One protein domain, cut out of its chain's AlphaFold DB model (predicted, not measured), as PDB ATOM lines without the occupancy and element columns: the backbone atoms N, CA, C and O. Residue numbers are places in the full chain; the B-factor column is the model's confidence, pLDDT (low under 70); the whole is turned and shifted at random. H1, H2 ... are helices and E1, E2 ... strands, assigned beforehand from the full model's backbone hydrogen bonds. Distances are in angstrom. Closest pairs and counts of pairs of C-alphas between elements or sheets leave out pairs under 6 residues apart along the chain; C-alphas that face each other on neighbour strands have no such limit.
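This is residues 4 to 97 of the 99 residues of an uncharacterized protein of Thiospirillum jenense (UniProt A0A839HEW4). A small twisted wall of four strands has one helix, H3, packed along one face; H2 packs on H3, and the short H1 sits at the end of strand E1, its far end against H2. Two long loops, residues 15 to 30 and 44 to 55, reach to opposite ends of the longest axis. The printed part has 94 residues, with three named helices and four named strands in the order E1, H1, H2, E2, H3, E3, E4. The sheet is mixed, in the order E1, E2, E3, E4, and the class is mixed, helices and strands. The whole is compact, with a radius of gyration of the C-alphas of 13.3 A, yet elongated in outline, spanning 45 by 29 by 18 A.

E1, residues 4 to 7, begins at C-alpha 4 (-21.275, -11.331, 2.228). H1 follows as residues 8 to 14. H2, residues 31 to 43, is 18.3 A long and begins at C-alpha 31 (-30.536, 12.162, 6.774). E2 is residues 56 to 60, 13.4 A. H3, residues 65 to 76, is 16.7 A long. E3, residues 81 to 86, is 16.9 A long, and E4, residues 89 to 96, is 18.7 A long, ending at C-alpha 96 (-31.861, -12.971, 11.993).

E1 and E2 are parallel at 19 degrees, with N 6 and O 58 2.8 A apart, within hydrogen-bond range. E2 and E3 are parallel at 23 degrees, with N 59 and O 83 at 2.8 A. The hairpin of E3 and E4 is antiparallel at 164 degrees, with N 84 and O 92 at 2.8 A. E1, H1, H2, E2 and E2, H3, E3 are strand-helix-strand units, parallel neighbour strands with helices between them, both with right-handed crossovers. H3 is on the sheet at a height of 9.1 A, over E3 and along the strands, at 17 degrees to E3 on the local plane; helix on one face makes two layers. H2 touches H3 at a steep tilt of 48 degrees, the same way; their closest C-alphas, of Ala 38 and Ile 71, are 5.0 A apart. With residues 37 to 41 alone, H2 touches H1, about perpendicular at 90 degrees; the closest C-alphas, of Ala 14 and Ala 40, are 5.5 A apart. H2 is apart from E3 and E4. In H1, H2 and H3 every O i to N i+4 pair is within hydrogen-bond range.

The C-alphas farthest apart, of Asp 22 and Gly 51, are separated by 45.7 A. The links H1 to H2 and H2 to E2 are long, and the other four are tight. The printed part has no cut, and no printed residue is under 70 in pLDDT.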
ATOM      1  N   ILE A   4     -21.912 -12.492   2.848       97.56
ATOM      2  CA  ILE A   4     -21.275 -11.331   2.228       97.56
ATOM      3  C   ILE A   4     -20.548 -10.511   3.295       97.56
ATOM      4  O   ILE A   4     -21.141 -10.116   4.298       97.56
ATOM      5  N   ALA A   5     -19.263 -10.231   3.086       97.44
ATOM      6  CA  ALA A   5     -18.513  -9.312   3.935       97.44
ATOM      7  C   ALA A   5     -18.694  -7.873   3.437       97.44
ATOM      8  O   ALA A   5     -18.431  -7.579   2.274       97.44
ATOM      9  N   LEU A   6     -19.127  -6.984   4.325       98.31
ATOM     10  CA  LEU A   6     -19.329  -5.567   4.055       98.31
ATOM     11  C   LEU A   6     -18.428  -4.744   4.978       98.31
ATOM     12  O   LEU A   6     -18.580  -4.784   6.198       98.31
ATOM     13  N   ASP A   7     -17.496  -3.995   4.395       97.00
ATOM     14  CA  ASP A   7     -16.636  -3.063   5.126       97.00
ATOM     15  C   ASP A   7     -17.219  -1.645   5.088       97.00
ATOM     16  O   ASP A   7     -17.605  -1.141   4.031       97.00
ATOM     17  N   PHE A   8     -17.267  -0.985   6.245       97.38
ATOM     18  CA  PHE A   8     -17.834   0.352   6.392       97.38
ATOM     19  C   PHE A   8     -17.134   1.387   5.501       97.38
ATOM     20  O   PHE A   8     -17.795   2.250   4.927       97.38
ATOM     21  N   THR A   9     -15.810   1.299   5.343       95.00
ATOM     22  CA  THR A   9     -15.044   2.238   4.510       95.00
ATOM     23  C   THR A   9     -15.377   2.041   3.038       95.00
ATOM     24  O   THR A   9     -15.541   3.021   2.316       95.00
ATOM     25  N   ALA A  10     -15.536   0.790   2.597       96.38
ATOM     26  CA  ALA A  10     -15.972   0.484   1.236       96.38
ATOM     27  C   ALA A  10     -17.398   0.991   0.957       96.38
ATOM     28  O   ALA A  10     -17.642   1.569  -0.101       96.38
ATOM     29  N   ILE A  11     -18.321   0.844   1.916       98.38
ATOM     30  CA  ILE A  11     -19.676   1.412   1.817       98.38
ATOM     31  C   ILE A  11     -19.616   2.938   1.736       98.38
ATOM     32  O   ILE A  11     -20.243   3.529   0.860       98.38
ATOM     33  N   ALA A  12     -18.853   3.584   2.620       97.81
ATOM     34  CA  ALA A  12     -18.708   5.035   2.625       97.81
ATOM     35  C   ALA A  12     -18.128   5.548   1.297       97.81
ATOM     36  O   ALA A  12     -18.663   6.498   0.730       97.81
ATOM     37  N   ALA A  13     -17.116   4.868   0.750       96.69
ATOM     38  CA  ALA A  13     -16.547   5.181  -0.558       96.69
ATOM     39  C   ALA A  13     -17.571   5.024  -1.692       96.69
ATOM     40  O   ALA A  13     -17.683   5.909  -2.540       96.69
ATOM     41  N   ALA A  14     -18.361   3.946  -1.685       97.75
ATOM     42  CA  ALA A  14     -19.444   3.736  -2.647       97.75
ATOM     43  C   ALA A  14     -20.570   4.784  -2.518       97.75
ATOM     44  O   ALA A  14     -21.212   5.120  -3.510       97.75
ATOM     45  N   ALA A  15     -20.769   5.344  -1.323       97.75
ATOM     46  CA  ALA A  15     -21.666   6.470  -1.067       97.75
ATOM     47  C   ALA A  15     -21.055   7.844  -1.425       97.75
ATOM     48  O   ALA A  15     -21.709   8.869  -1.249       97.75
ATOM     49  N   GLY A  16     -19.816   7.886  -1.931       96.75
ATOM     50  CA  GLY A  16     -19.130   9.115  -2.338       96.75
ATOM     51  C   GLY A  16     -18.337   9.811  -1.229       96.75
ATOM     52  O   GLY A  16     -17.874  10.934  -1.427       96.75
ATOM     53  N   PHE A  17     -18.147   9.169  -0.075       96.25
ATOM     54  CA  PHE A  17     -17.365   9.707   1.036       96.25
ATOM     55  C   PHE A  17     -15.963   9.106   1.077       96.25
ATOM     56  O   PHE A  17     -15.783   7.891   1.095       96.25
ATOM     57  N   THR A  18     -14.953   9.963   1.172       92.00
ATOM     58  CA  THR A  18     -13.557   9.557   1.347       92.00
ATOM     59  C   THR A  18     -13.008  10.078   2.674       92.00
ATOM     60  O   THR A  18     -13.519  11.065   3.212       92.00
ATOM     61  N   PRO A  19     -11.983   9.419   3.247       90.00
ATOM     62  CA  PRO A  19     -11.306   9.946   4.422       90.00
ATOM     63  C   PRO A  19     -10.727  11.342   4.163       90.00
ATOM     64  O   PRO A  19     -10.195  11.615   3.087       90.00
ATOM     65  N   GLY A  20     -10.814  12.216   5.164       87.75
ATOM     66  CA  GLY A  20     -10.192  13.534   5.127       87.75
ATOM     67  C   GLY A  20      -8.667  13.468   5.238       87.75
ATOM     68  O   GLY A  20      -8.066  12.401   5.362       87.75
ATOM     69  N   ALA A  21      -8.023  14.637   5.254       88.94
ATOM     70  CA  ALA A  21      -6.569  14.748   5.427       88.94
ATOM     71  C   ALA A  21      -6.064  14.192   6.777       88.94
ATOM     72  O   ALA A  21      -4.894  13.847   6.907       88.94
ATOM     73  N   ASP A  22      -6.947  14.083   7.771       88.44
ATOM     74  CA  ASP A  22      -6.705  13.446   9.071       88.44
ATOM     75  C   ASP A  22      -6.800  11.908   9.024       88.44
ATOM     76  O   ASP A  22      -6.638  11.243  10.050       88.44
ATOM     77  N   GLY A  23      -7.086  11.338   7.850       85.69
ATOM     78  CA  GLY A  23      -7.290   9.909   7.642       85.69
ATOM     79  C   GLY A  23      -8.618   9.385   8.190       85.69
ATOM     80  O   GLY A  23      -8.807   8.170   8.231       85.69
ATOM     81  N   ARG A  24      -9.542  10.256   8.621       85.44
ATOM     82  CA  ARG A  24     -10.824   9.857   9.221       85.44
ATOM     83  C   ARG A  24     -11.988  10.065   8.261       85.44
ATOM     84  O   ARG A  24     -12.029  11.021   7.490       85.44
ATOM     85  N   LEU A  25     -12.979   9.181   8.354       88.25
ATOM     86  CA  LEU A  25     -14.277   9.350   7.701       88.25
ATOM     87  C   LEU A  25     -15.116  10.372   8.484       88.25
ATOM     88  O   LEU A  25     -15.829  10.024   9.426       88.25
ATOM     89  N   ASN A  26     -15.014  11.642   8.096       87.12
ATOM     90  CA  ASN A  26     -15.734  12.760   8.709       87.12
ATOM     91  C   ASN A  26     -17.134  12.917   8.093       87.12
ATOM     92  O   ASN A  26     -17.413  13.868   7.366       87.12
ATOM     93  N   LEU A  27     -18.001  11.938   8.354       94.19
ATOM     94  CA  LEU A  27     -19.352  11.878   7.793       94.19
ATOM     95  C   LEU A  27     -20.289  12.920   8.436       94.19
ATOM     96  O   LEU A  27     -20.412  12.930   9.667       94.19
ATOM     97  N   PRO A  28     -21.000  13.748   7.646       95.12
ATOM     98  CA  PRO A  28     -22.066  14.597   8.167       95.12
ATOM     99  C   PRO A  28     -23.181  13.750   8.794       95.12
ATOM    100  O   PRO A  28     -23.671  12.803   8.188       95.12
ATOM    101  N   ALA A  29     -23.617  14.083  10.008       95.31
ATOM    102  CA  ALA A  29     -24.716  13.377  10.670       95.31
ATOM    103  C   ALA A  29     -26.081  13.911  10.191       95.31
ATOM    104  O   ALA A  29     -26.826  14.513  10.964       95.31
ATOM    105  N   THR A  30     -26.380  13.738   8.900       97.56
ATOM    106  CA  THR A  30     -27.635  14.173   8.262       97.56
ATOM    107  C   THR A  30     -28.406  12.993   7.674       97.56
ATOM    108  O   THR A  30     -27.838  11.918   7.455       97.56
ATOM    109  N   GLN A  31     -29.698  13.192   7.394       97.19
ATOM    110  CA  GLN A  31     -30.536  12.162   6.774       97.19
ATOM    111  C   GLN A  31     -30.002  11.770   5.392       97.19
ATOM    112  O   GLN A  31     -29.906  10.589   5.084       97.19
ATOM    113  N   GLU A  32     -29.555  12.742   4.600       98.31
ATOM    114  CA  GLU A  32     -29.005  12.506   3.262       98.31
ATOM    115  C   GLU A  32     -27.761  11.613   3.317       98.31
ATOM    116  O   GLU A  32     -27.569  10.749   2.462       98.31
ATOM    117  N   THR A  33     -26.928  11.778   4.349       98.31
ATOM    118  CA  THR A  33     -25.751  10.923   4.548       98.31
ATOM    119  C   THR A  33     -26.161   9.505   4.944       98.31
ATOM    120  O   THR A  33     -25.595   8.536   4.437       98.31
ATOM    121  N   ALA A  34     -27.154   9.366   5.825       98.25
ATOM    122  CA  ALA A  34     -27.695   8.064   6.206       98.25
ATOM    123  C   ALA A  34     -28.293   7.317   5.000       98.25
ATOM    124  O   ALA A  34     -27.999   6.135   4.808       98.25
ATOM    125  N   ASP A  35     -29.060   8.015   4.162       98.38
ATOM    126  CA  ASP A  35     -29.676   7.459   2.956       98.38
ATOM    127  C   ASP A  35     -28.616   7.038   1.931       98.38
ATOM    128  O   ASP A  35     -28.701   5.947   1.363       98.38
ATOM    129  N   ALA A  36     -27.569   7.848   1.737       98.56
ATOM    130  CA  ALA A  36     -26.463   7.511   0.843       98.56
ATOM    131  C   ALA A  36     -25.729   6.232   1.288       98.56
ATOM    132  O   ALA A  36     -25.472   5.350   0.467       98.56
ATOM    133  N   LEU A  37     -25.447   6.086   2.590       98.62
ATOM    134  CA  LEU A  37     -24.846   4.867   3.148       98.62
ATOM    135  C   LEU A  37     -25.761   3.646   2.983       98.62
ATOM    136  O   LEU A  37     -25.285   2.565   2.637       98.62
ATOM    137  N   ALA A  38     -27.065   3.811   3.214       98.25
ATOM    138  CA  ALA A  38     -28.055   2.753   3.050       98.25
ATOM    139  C   ALA A  38     -28.116   2.254   1.597       98.25
ATOM    140  O   ALA A  38     -28.017   1.049   1.349       98.25
ATOM    141  N   VAL A  39     -28.220   3.174   0.633       98.31
ATOM    142  CA  VAL A  39     -28.242   2.853  -0.802       98.31
ATOM    143  C   VAL A  39     -26.948   2.161  -1.223       98.31
ATOM    144  O   VAL A  39     -27.003   1.116  -1.876       98.31
ATOM    145  N   ALA A  40     -25.793   2.690  -0.815       98.50
ATOM    146  CA  ALA A  40     -24.498   2.106  -1.142       98.50
ATOM    147  C   ALA A  40     -24.344   0.685  -0.582       98.50
ATOM    148  O   ALA A  40     -23.914  -0.214  -1.301       98.50
ATOM    149  N   ALA A  41     -24.751   0.444   0.668       98.50
ATOM    150  CA  ALA A  41     -24.682  -0.886   1.268       98.50
ATOM    151  C   ALA A  41     -25.539  -1.915   0.516       98.50
ATOM    152  O   ALA A  41     -25.095  -3.041   0.298       98.50
ATOM    153  N   ILE A  42     -26.745  -1.532   0.083       97.69
ATOM    154  CA  ILE A  42     -27.624  -2.405  -0.710       97.69
ATOM    155  C   ILE A  42     -27.024  -2.675  -2.093       97.69
ATOM    156  O   ILE A  42     -27.106  -3.803  -2.574       97.69
ATOM    157  N   ALA A  43     -26.420  -1.668  -2.726       97.00
ATOM    158  CA  ALA A  43     -25.809  -1.800  -4.047       97.00
ATOM    159  C   ALA A  43     -24.586  -2.734  -4.064       97.00
ATOM    160  O   ALA A  43     -24.247  -3.270  -5.116       97.00
ATOM    161  N   LEU A  44     -23.939  -2.946  -2.913       97.19
ATOM    162  CA  LEU A  44     -22.836  -3.901  -2.758       97.19
ATOM    163  C   LEU A  44     -23.302  -5.350  -2.545       97.19
ATOM    164  O   LEU A  44     -22.474  -6.260  -2.532       97.19
ATOM    165  N   LEU A  45     -24.605  -5.587  -2.369       96.25
ATOM    166  CA  LEU A  45     -25.155  -6.939  -2.347       96.25
ATOM    167  C   LEU A  45     -25.298  -7.489  -3.773       96.25
ATOM    168  O   LEU A  45     -25.511  -6.723  -4.717       96.25
ATOM    169  N   PRO A  46     -25.261  -8.822  -3.950       94.56
ATOM    170  CA  PRO A  46     -25.652  -9.424  -5.217       94.56
ATOM    171  C   PRO A  46     -27.095  -9.039  -5.573       94.56
ATOM    172  O   PRO A  46     -27.952  -8.835  -4.706       94.56
ATOM    173  N   THR A  47     -27.375  -8.935  -6.873       92.75
ATOM    174  CA  THR A  47     -28.745  -8.715  -7.348       92.75
ATOM    175  C   THR A  47     -29.613  -9.901  -6.952       92.75
ATOM    176  O   THR A  47     -29.285 -11.032  -7.290       92.75
ATOM    177  N   TRP A  48     -30.717  -9.626  -6.261       90.12
ATOM    178  CA  TRP A  48     -31.700 -10.638  -5.888       90.12
ATOM    179  C   TRP A  48     -32.741 -10.826  -6.990       90.12
ATOM    180  O   TRP A  48     -33.280  -9.849  -7.520       90.12
ATOM    181  N   GLN A  49     -33.067 -12.080  -7.272       91.44
ATOM    182  CA  GLN A  49     -34.162 -12.506  -8.127       91.44
ATOM    183  C   GLN A  49     -35.118 -13.425  -7.361       91.44
ATOM    184  O   GLN A  49     -34.761 -14.092  -6.388       91.44
ATOM    185  N   VAL A  50     -36.373 -13.468  -7.811       90.19
ATOM    186  CA  VAL A  50     -37.383 -14.360  -7.233       90.19
ATOM    187  C   VAL A  50     -36.909 -15.808  -7.360       90.19
ATOM    188  O   VAL A  50     -36.687 -16.292  -8.466       90.19
ATOM    189  N   GLY A  51     -36.805 -16.501  -6.225       90.75
ATOM    190  CA  GLY A  51     -36.324 -17.884  -6.151       90.75
ATOM    191  C   GLY A  51     -34.873 -18.022  -5.688       90.75
ATOM    192  O   GLY A  51     -34.471 -19.137  -5.354       90.75
ATOM    193  N   ASP A  52     -34.116 -16.923  -5.595       91.75
ATOM    194  CA  ASP A  52     -32.762 -16.955  -5.047       91.75
ATOM    195  C   ASP A  52     -32.763 -17.400  -3.584       91.75
ATOM    196  O   ASP A  52     -33.641 -17.052  -2.784       91.75
ATOM    197  N   ALA A  53     -31.726 -18.156  -3.224       92.06
ATOM    198  CA  ALA A  53     -31.499 -18.542  -1.845       92.06
ATOM    199  C   ALA A  53     -31.220 -17.300  -0.974       92.06
ATOM    200  O   ALA A  53     -30.570 -16.355  -1.427       92.06
ATOM    201  N   PRO A  54     -31.650 -17.299   0.300       93.25
ATOM    202  CA  PRO A  54     -31.315 -16.217   1.213       93.25
ATOM    203  C   PRO A  54     -29.802 -16.131   1.443       93.25
ATOM    204  O   PRO A  54     -29.111 -17.151   1.564       93.25
ATOM    205  N   ILE A  55     -29.313 -14.899   1.584       95.62
ATOM    206  CA  ILE A  55     -27.924 -14.583   1.933       95.62
ATOM    207  C   ILE A  55     -27.831 -14.022   3.354       95.62
ATOM    208  O   ILE A  55     -28.796 -13.483   3.899       95.62
ATOM    209  N   SER A  56     -26.654 -14.132   3.957       97.38
ATOM    210  CA  SER A  56     -26.270 -13.423   5.178       97.38
ATOM    211  C   SER A  56     -25.258 -12.328   4.853       97.38
ATOM    212  O   SER A  56     -24.581 -12.392   3.828       97.38
ATOM    213  N   ALA A  57     -25.124 -11.349   5.742       98.12
ATOM    214  CA  ALA A  57     -24.051 -10.369   5.675       98.12
ATOM    215  C   ALA A  57     -23.323 -10.222   7.013       98.12
ATOM    216  O   ALA A  57     -23.890 -10.413   8.093       98.12
ATOM    217  N   THR A  58     -22.051  -9.840   6.934       98.25
ATOM    218  CA  THR A  58     -21.230  -9.419   8.067       98.25
ATOM    219  C   THR A  58     -20.754  -7.991   7.835       98.25
ATOM    220  O   THR A  58     -19.993  -7.753   6.902       98.25
ATOM    221  N   LEU A  59     -21.194  -7.056   8.678       98.31
ATOM    222  CA  LEU A  59     -20.756  -5.662   8.672       98.31
ATOM    223  C   LEU A  59     -19.562  -5.483   9.617       98.31
ATOM    224  O   LEU A  59     -19.616  -5.879  10.783       98.31
ATOM    225  N   THR A  60     -18.495  -4.881   9.108       97.44
ATOM    226  CA  THR A  60     -17.249  -4.600   9.831       97.44
ATOM    227  C   THR A  60     -16.695  -3.234   9.422       97.44
ATOM    228  O   THR A  60     -17.274  -2.546   8.583       97.44
ATOM    229  N   GLY A  61     -15.557  -2.850   9.989       94.25
ATOM    230  CA  GLY A  61     -14.828  -1.639   9.632       94.25
ATOM    231  C   GLY A  61     -15.050  -0.484  10.605       94.25
ATOM    232  O   GLY A  61     -15.935  -0.495  11.461       94.25
ATOM    233  N   ALA A  62     -14.186   0.525  10.501       92.00
ATOM    234  CA  ALA A  62     -14.273   1.721  11.324       92.00
ATOM    235  C   ALA A  62     -15.331   2.682  10.765       92.00
ATOM    236  O   ALA A  62     -15.314   3.026   9.586       92.00
ATOM    237  N   GLY A  63     -16.219   3.161  11.630       92.06
ATOM    238  CA  GLY A  63     -17.257   4.117  11.267       92.06
ATOM    239  C   GLY A  63     -18.054   4.557  12.491       92.06
ATOM    240  O   GLY A  63     -17.986   3.906  13.537       92.06
ATOM    241  N   PRO A  64     -18.815   5.657  12.402       94.19
ATOM    242  CA  PRO A  64     -19.675   6.074  13.495       94.19
ATOM    243  C   PRO A  64     -20.771   5.034  13.767       94.19
ATOM    244  O   PRO A  64     -21.278   4.378  12.854       94.19
ATOM    245  N   VAL A  65     -21.174   4.919  15.036       95.06
ATOM    246  CA  VAL A  65     -22.222   3.977  15.472       95.06
ATOM    247  C   VAL A  65     -23.535   4.229  14.731       95.06
ATOM    248  O   VAL A  65     -24.150   3.284  14.247       95.06
ATOM    249  N   TRP A  66     -23.942   5.493  14.574       97.06
ATOM    250  CA  TRP A  66     -25.173   5.830  13.854       97.06
ATOM    251  C   TRP A  66     -25.146   5.324  12.403       97.06
ATOM    252  O   TRP A  66     -26.138   4.771  11.942       97.06
ATOM    253  N   GLY A  67     -23.998   5.406  11.718       97.75
ATOM    254  CA  GLY A  67     -23.857   4.926  10.343       97.75
ATOM    255  C   GLY A  67     -24.022   3.410  10.246       97.75
ATOM    256  O   GLY A  67     -24.699   2.918   9.347       97.75
ATOM    257  N   HIS A  68     -23.469   2.667  11.211       97.69
ATOM    258  CA  HIS A  68     -23.662   1.217  11.292       97.69
ATOM    259  C   HIS A  68     -25.138   0.852  11.473       97.69
ATOM    260  O   HIS A  68     -25.615  -0.086  10.842       97.69
ATOM    261  N   LEU A  69     -25.868   1.601  12.303       98.06
ATOM    262  CA  LEU A  69     -27.295   1.371  12.538       98.06
ATOM    263  C   LEU A  69     -28.143   1.680  11.295       98.06
ATOM    264  O   LEU A  69     -29.045   0.908  10.977       98.06
ATOM    265  N   CYS A  70     -27.824   2.748  10.556       98.06
ATOM    266  CA  CYS A  70     -28.479   3.065   9.284       98.06
ATOM    267  C   CYS A  70     -28.283   1.944   8.252       98.06
ATOM    268  O   CYS A  70     -29.253   1.473   7.659       98.06
ATOM    269  N   ILE A  71     -27.045   1.462   8.092       98.62
ATOM    270  CA  ILE A  71     -26.726   0.337   7.201       98.62
ATOM    271  C   ILE A  71     -27.460  -0.928   7.655       98.62
ATOM    272  O   ILE A  71     -28.082  -1.607   6.841       98.62
ATOM    273  N   ALA A  72     -27.440  -1.240   8.953       98.44
ATOM    274  CA  ALA A  72     -28.120  -2.414   9.489       98.44
ATOM    275  C   ALA A  72     -29.628  -2.390   9.204       98.44
ATOM    276  O   ALA A  72     -30.183  -3.398   8.767       98.44
ATOM    277  N   HIS A  73     -30.280  -1.239   9.385       98.12
ATOM    278  CA  HIS A  73     -31.693  -1.075   9.057       98.12
ATOM    279  C   HIS A  73     -31.964  -1.281   7.558       98.12
ATOM    280  O   HIS A  73     -32.886  -2.011   7.200       98.12
ATOM    281  N   ALA A  74     -31.131  -0.713   6.682       97.88
ATOM    282  CA  ALA A  74     -31.267  -0.870   5.233       97.88
ATOM    283  C   ALA A  74     -31.132  -2.335   4.774       97.88
ATOM    284  O   ALA A  74     -31.828  -2.785   3.863       97.88
ATOM    285  N   LEU A  75     -30.256  -3.101   5.432       97.88
ATOM    286  CA  LEU A  75     -30.011  -4.509   5.120       97.88
ATOM    287  C   LEU A  75     -31.087  -5.456   5.669       97.88
ATOM    288  O   LEU A  75     -31.194  -6.578   5.178       97.88
ATOM    289  N   HIS A  76     -31.904  -5.027   6.636       95.62
ATOM    290  CA  HIS A  76     -32.933  -5.854   7.281       95.62
ATOM    291  C   HIS A  76     -33.891  -6.522   6.282       95.62
ATOM    292  O   HIS A  76     -34.209  -7.697   6.413       95.62
ATOM    293  N   GLY A  77     -34.298  -5.807   5.228       90.44
ATOM    294  CA  GLY A  77     -35.149  -6.354   4.161       90.44
ATOM    295  C   GLY A  77     -34.399  -7.019   3.001       90.44
ATOM    296  O   GLY A  77     -35.018  -7.332   1.985       90.44
ATOM    297  N   ARG A  78     -33.071  -7.164   3.085       94.69
ATOM    298  CA  ARG A  78     -32.207  -7.594   1.967       94.69
ATOM    299  C   ARG A  78     -31.359  -8.823   2.277       94.69
ATOM    300  O   ARG A  78     -30.936  -9.503   1.348       94.69
ATOM    301  N   VAL A  79     -31.123  -9.120   3.553       96.19
ATOM    302  CA  VAL A  79     -30.384 -10.307   3.999       96.19
ATOM    303  C   VAL A  79     -31.183 -11.043   5.070       96.19
ATOM    304  O   VAL A  79     -31.906 -10.431   5.848       96.19
ATOM    305  N   ALA A  80     -31.041 -12.364   5.150       95.69
ATOM    306  CA  ALA A  80     -31.724 -13.163   6.167       95.69
ATOM    307  C   ALA A  80     -31.082 -13.037   7.557       95.69
ATOM    308  O   ALA A  80     -31.741 -13.279   8.565       95.69
ATOM    309  N   LYS A  81     -29.798 -12.675   7.627       97.69
ATOM    310  CA  LYS A  81     -29.061 -12.474   8.878       97.69
ATOM    311  C   LYS A  81     -27.979 -11.422   8.684       97.69
ATOM    312  O   LYS A  81     -27.230 -11.491   7.710       97.69
ATOM    313  N   LEU A  82     -27.855 -10.514   9.648       98.38
ATOM    314  CA  LEU A  82     -26.743  -9.574   9.736       98.38
ATOM    315  C   LEU A  82     -25.939  -9.830  11.006       98.38
ATOM    316  O   LEU A  82     -26.486  -9.922  12.106       98.38
ATOM    317  N   THR A  83     -24.625  -9.904  10.845       98.25
ATOM    318  CA  THR A  83     -23.663 -10.000  11.943       98.25
ATOM    319  C   THR A  83     -22.778  -8.759  11.942       98.25
ATOM    320  O   THR A  83     -22.355  -8.312  10.884       98.25
ATOM    321  N   TYR A  84     -22.489  -8.200  13.107       97.75
ATOM    322  CA  TYR A  84     -21.449  -7.195  13.293       97.75
ATOM    323  C   TYR A  84     -20.169  -7.872  13.787       97.75
ATOM    324  O   TYR A  84     -20.231  -8.721  14.679       97.75
ATOM    325  N   ALA A  85     -19.015  -7.507  13.232       96.00
ATOM    326  CA  ALA A  85     -17.715  -8.008  13.672       96.00
ATOM    327  C   ALA A  85     -16.695  -6.868  13.773       96.00
ATOM    328  O   ALA A  85     -16.662  -5.982  12.924       96.00
ATOM    329  N   ALA A  86     -15.841  -6.911  14.797       93.31
ATOM    330  CA  ALA A  86     -14.730  -5.979  14.980       93.31
ATOM    331  C   ALA A  86     -13.580  -6.663  15.744       93.31
ATOM    332  O   ALA A  86     -13.837  -7.603  16.490       93.31
ATOM    333  N   PRO A  87     -12.315  -6.211  15.626       91.81
ATOM    334  CA  PRO A  87     -11.171  -6.878  16.267       91.81
ATOM    335  C   PRO A  87     -11.277  -7.021  17.793       91.81
ATOM    336  O   PRO A  87     -10.707  -7.932  18.383       91.81
ATOM    337  N   ASN A  88     -11.997  -6.105  18.434       91.50
ATOM    338  CA  ASN A  88     -12.183  -6.021  19.880       91.50
ATOM    339  C   ASN A  88     -13.532  -6.585  20.355       91.50
ATOM    340  O   ASN A  88     -13.882  -6.409  21.521       91.50
ATOM    341  N   CYS A  89     -14.306  -7.216  19.472       86.75
ATOM    342  CA  CYS A  89     -15.645  -7.699  19.773       86.75
ATOM    343  C   CYS A  89     -15.864  -9.078  19.137       86.75
ATOM    344  O   CYS A  89     -15.558  -9.256  17.957       86.75
ATOM    345  N   PRO A  90     -16.426 -10.066  19.860       90.31
ATOM    346  CA  PRO A  90     -16.894 -11.281  19.200       90.31
ATOM    347  C   PRO A  90     -17.934 -10.926  18.128       90.31
ATOM    348  O   PRO A  90     -18.565  -9.873  18.192       90.31
ATOM    349  N   ALA A  91     -18.131 -11.798  17.144       95.38
ATOM    350  CA  ALA A  91     -19.168 -11.594  16.140       95.38
ATOM    351  C   ALA A  91     -20.560 -11.564  16.809       95.38
ATOM    352  O   ALA A  91     -20.961 -12.536  17.451       95.38
ATOM    353  N   ILE A  92     -21.289 -10.453  16.671       96.56
ATOM    354  CA  ILE A  92     -22.606 -10.238  17.286       96.56
ATOM    355  C   ILE A  92     -23.680 -10.313  16.211       96.56
ATOM    356  O   ILE A  92     -23.630  -9.585  15.223       96.56
ATOM    357  N   VAL A  93     -24.689 -11.157  16.410       97.56
ATOM    358  CA  VAL A  93     -25.873 -11.157  15.544       97.56
ATOM    359  C   VAL A  93     -26.690  -9.899  15.830       97.56
ATOM    360  O   VAL A  93     -27.141  -9.702  16.954       97.56
ATOM    361  N   VAL A  94     -26.874  -9.058  14.812       97.31
ATOM    362  CA  VAL A  94     -27.694  -7.841  14.902       97.31
ATOM    363  C   VAL A  94     -29.168  -8.194  14.709       97.31
ATOM    364  O   VAL A  94     -30.013  -7.783  15.496       97.31
ATOM    365  N   PHE A  95     -29.469  -8.999  13.686       97.81
ATOM    366  CA  PHE A  95     -30.786  -9.595  13.459       97.81
ATOM    367  C   PHE A  95     -30.663 -10.916  12.687       97.81
ATOM    368  O   PHE A  95     -29.667 -11.159  11.998       97.81
ATOM    369  N   ALA A  96     -31.700 -11.751  12.778       96.75
ATOM    370  CA  ALA A  96     -31.861 -12.971  11.993       96.75
ATOM    371  C   ALA A  96     -33.357 -13.256  11.757       96.75
ATOM    372  O   ALA A  96     -34.148 -13.211  12.693       96.75
ATOM    373  N   HIS A  97     -33.733 -13.561  10.515       89.75
ATOM    374  CA  HIS A  97     -35.105 -13.867  10.082       89.75
ATOM    375  C   HIS A  97     -35.385 -15.371   9.928       89.75
ATOM    376  O   HIS A  97     -36.341 -15.766   9.268       89.75
TER     377      HIS A  97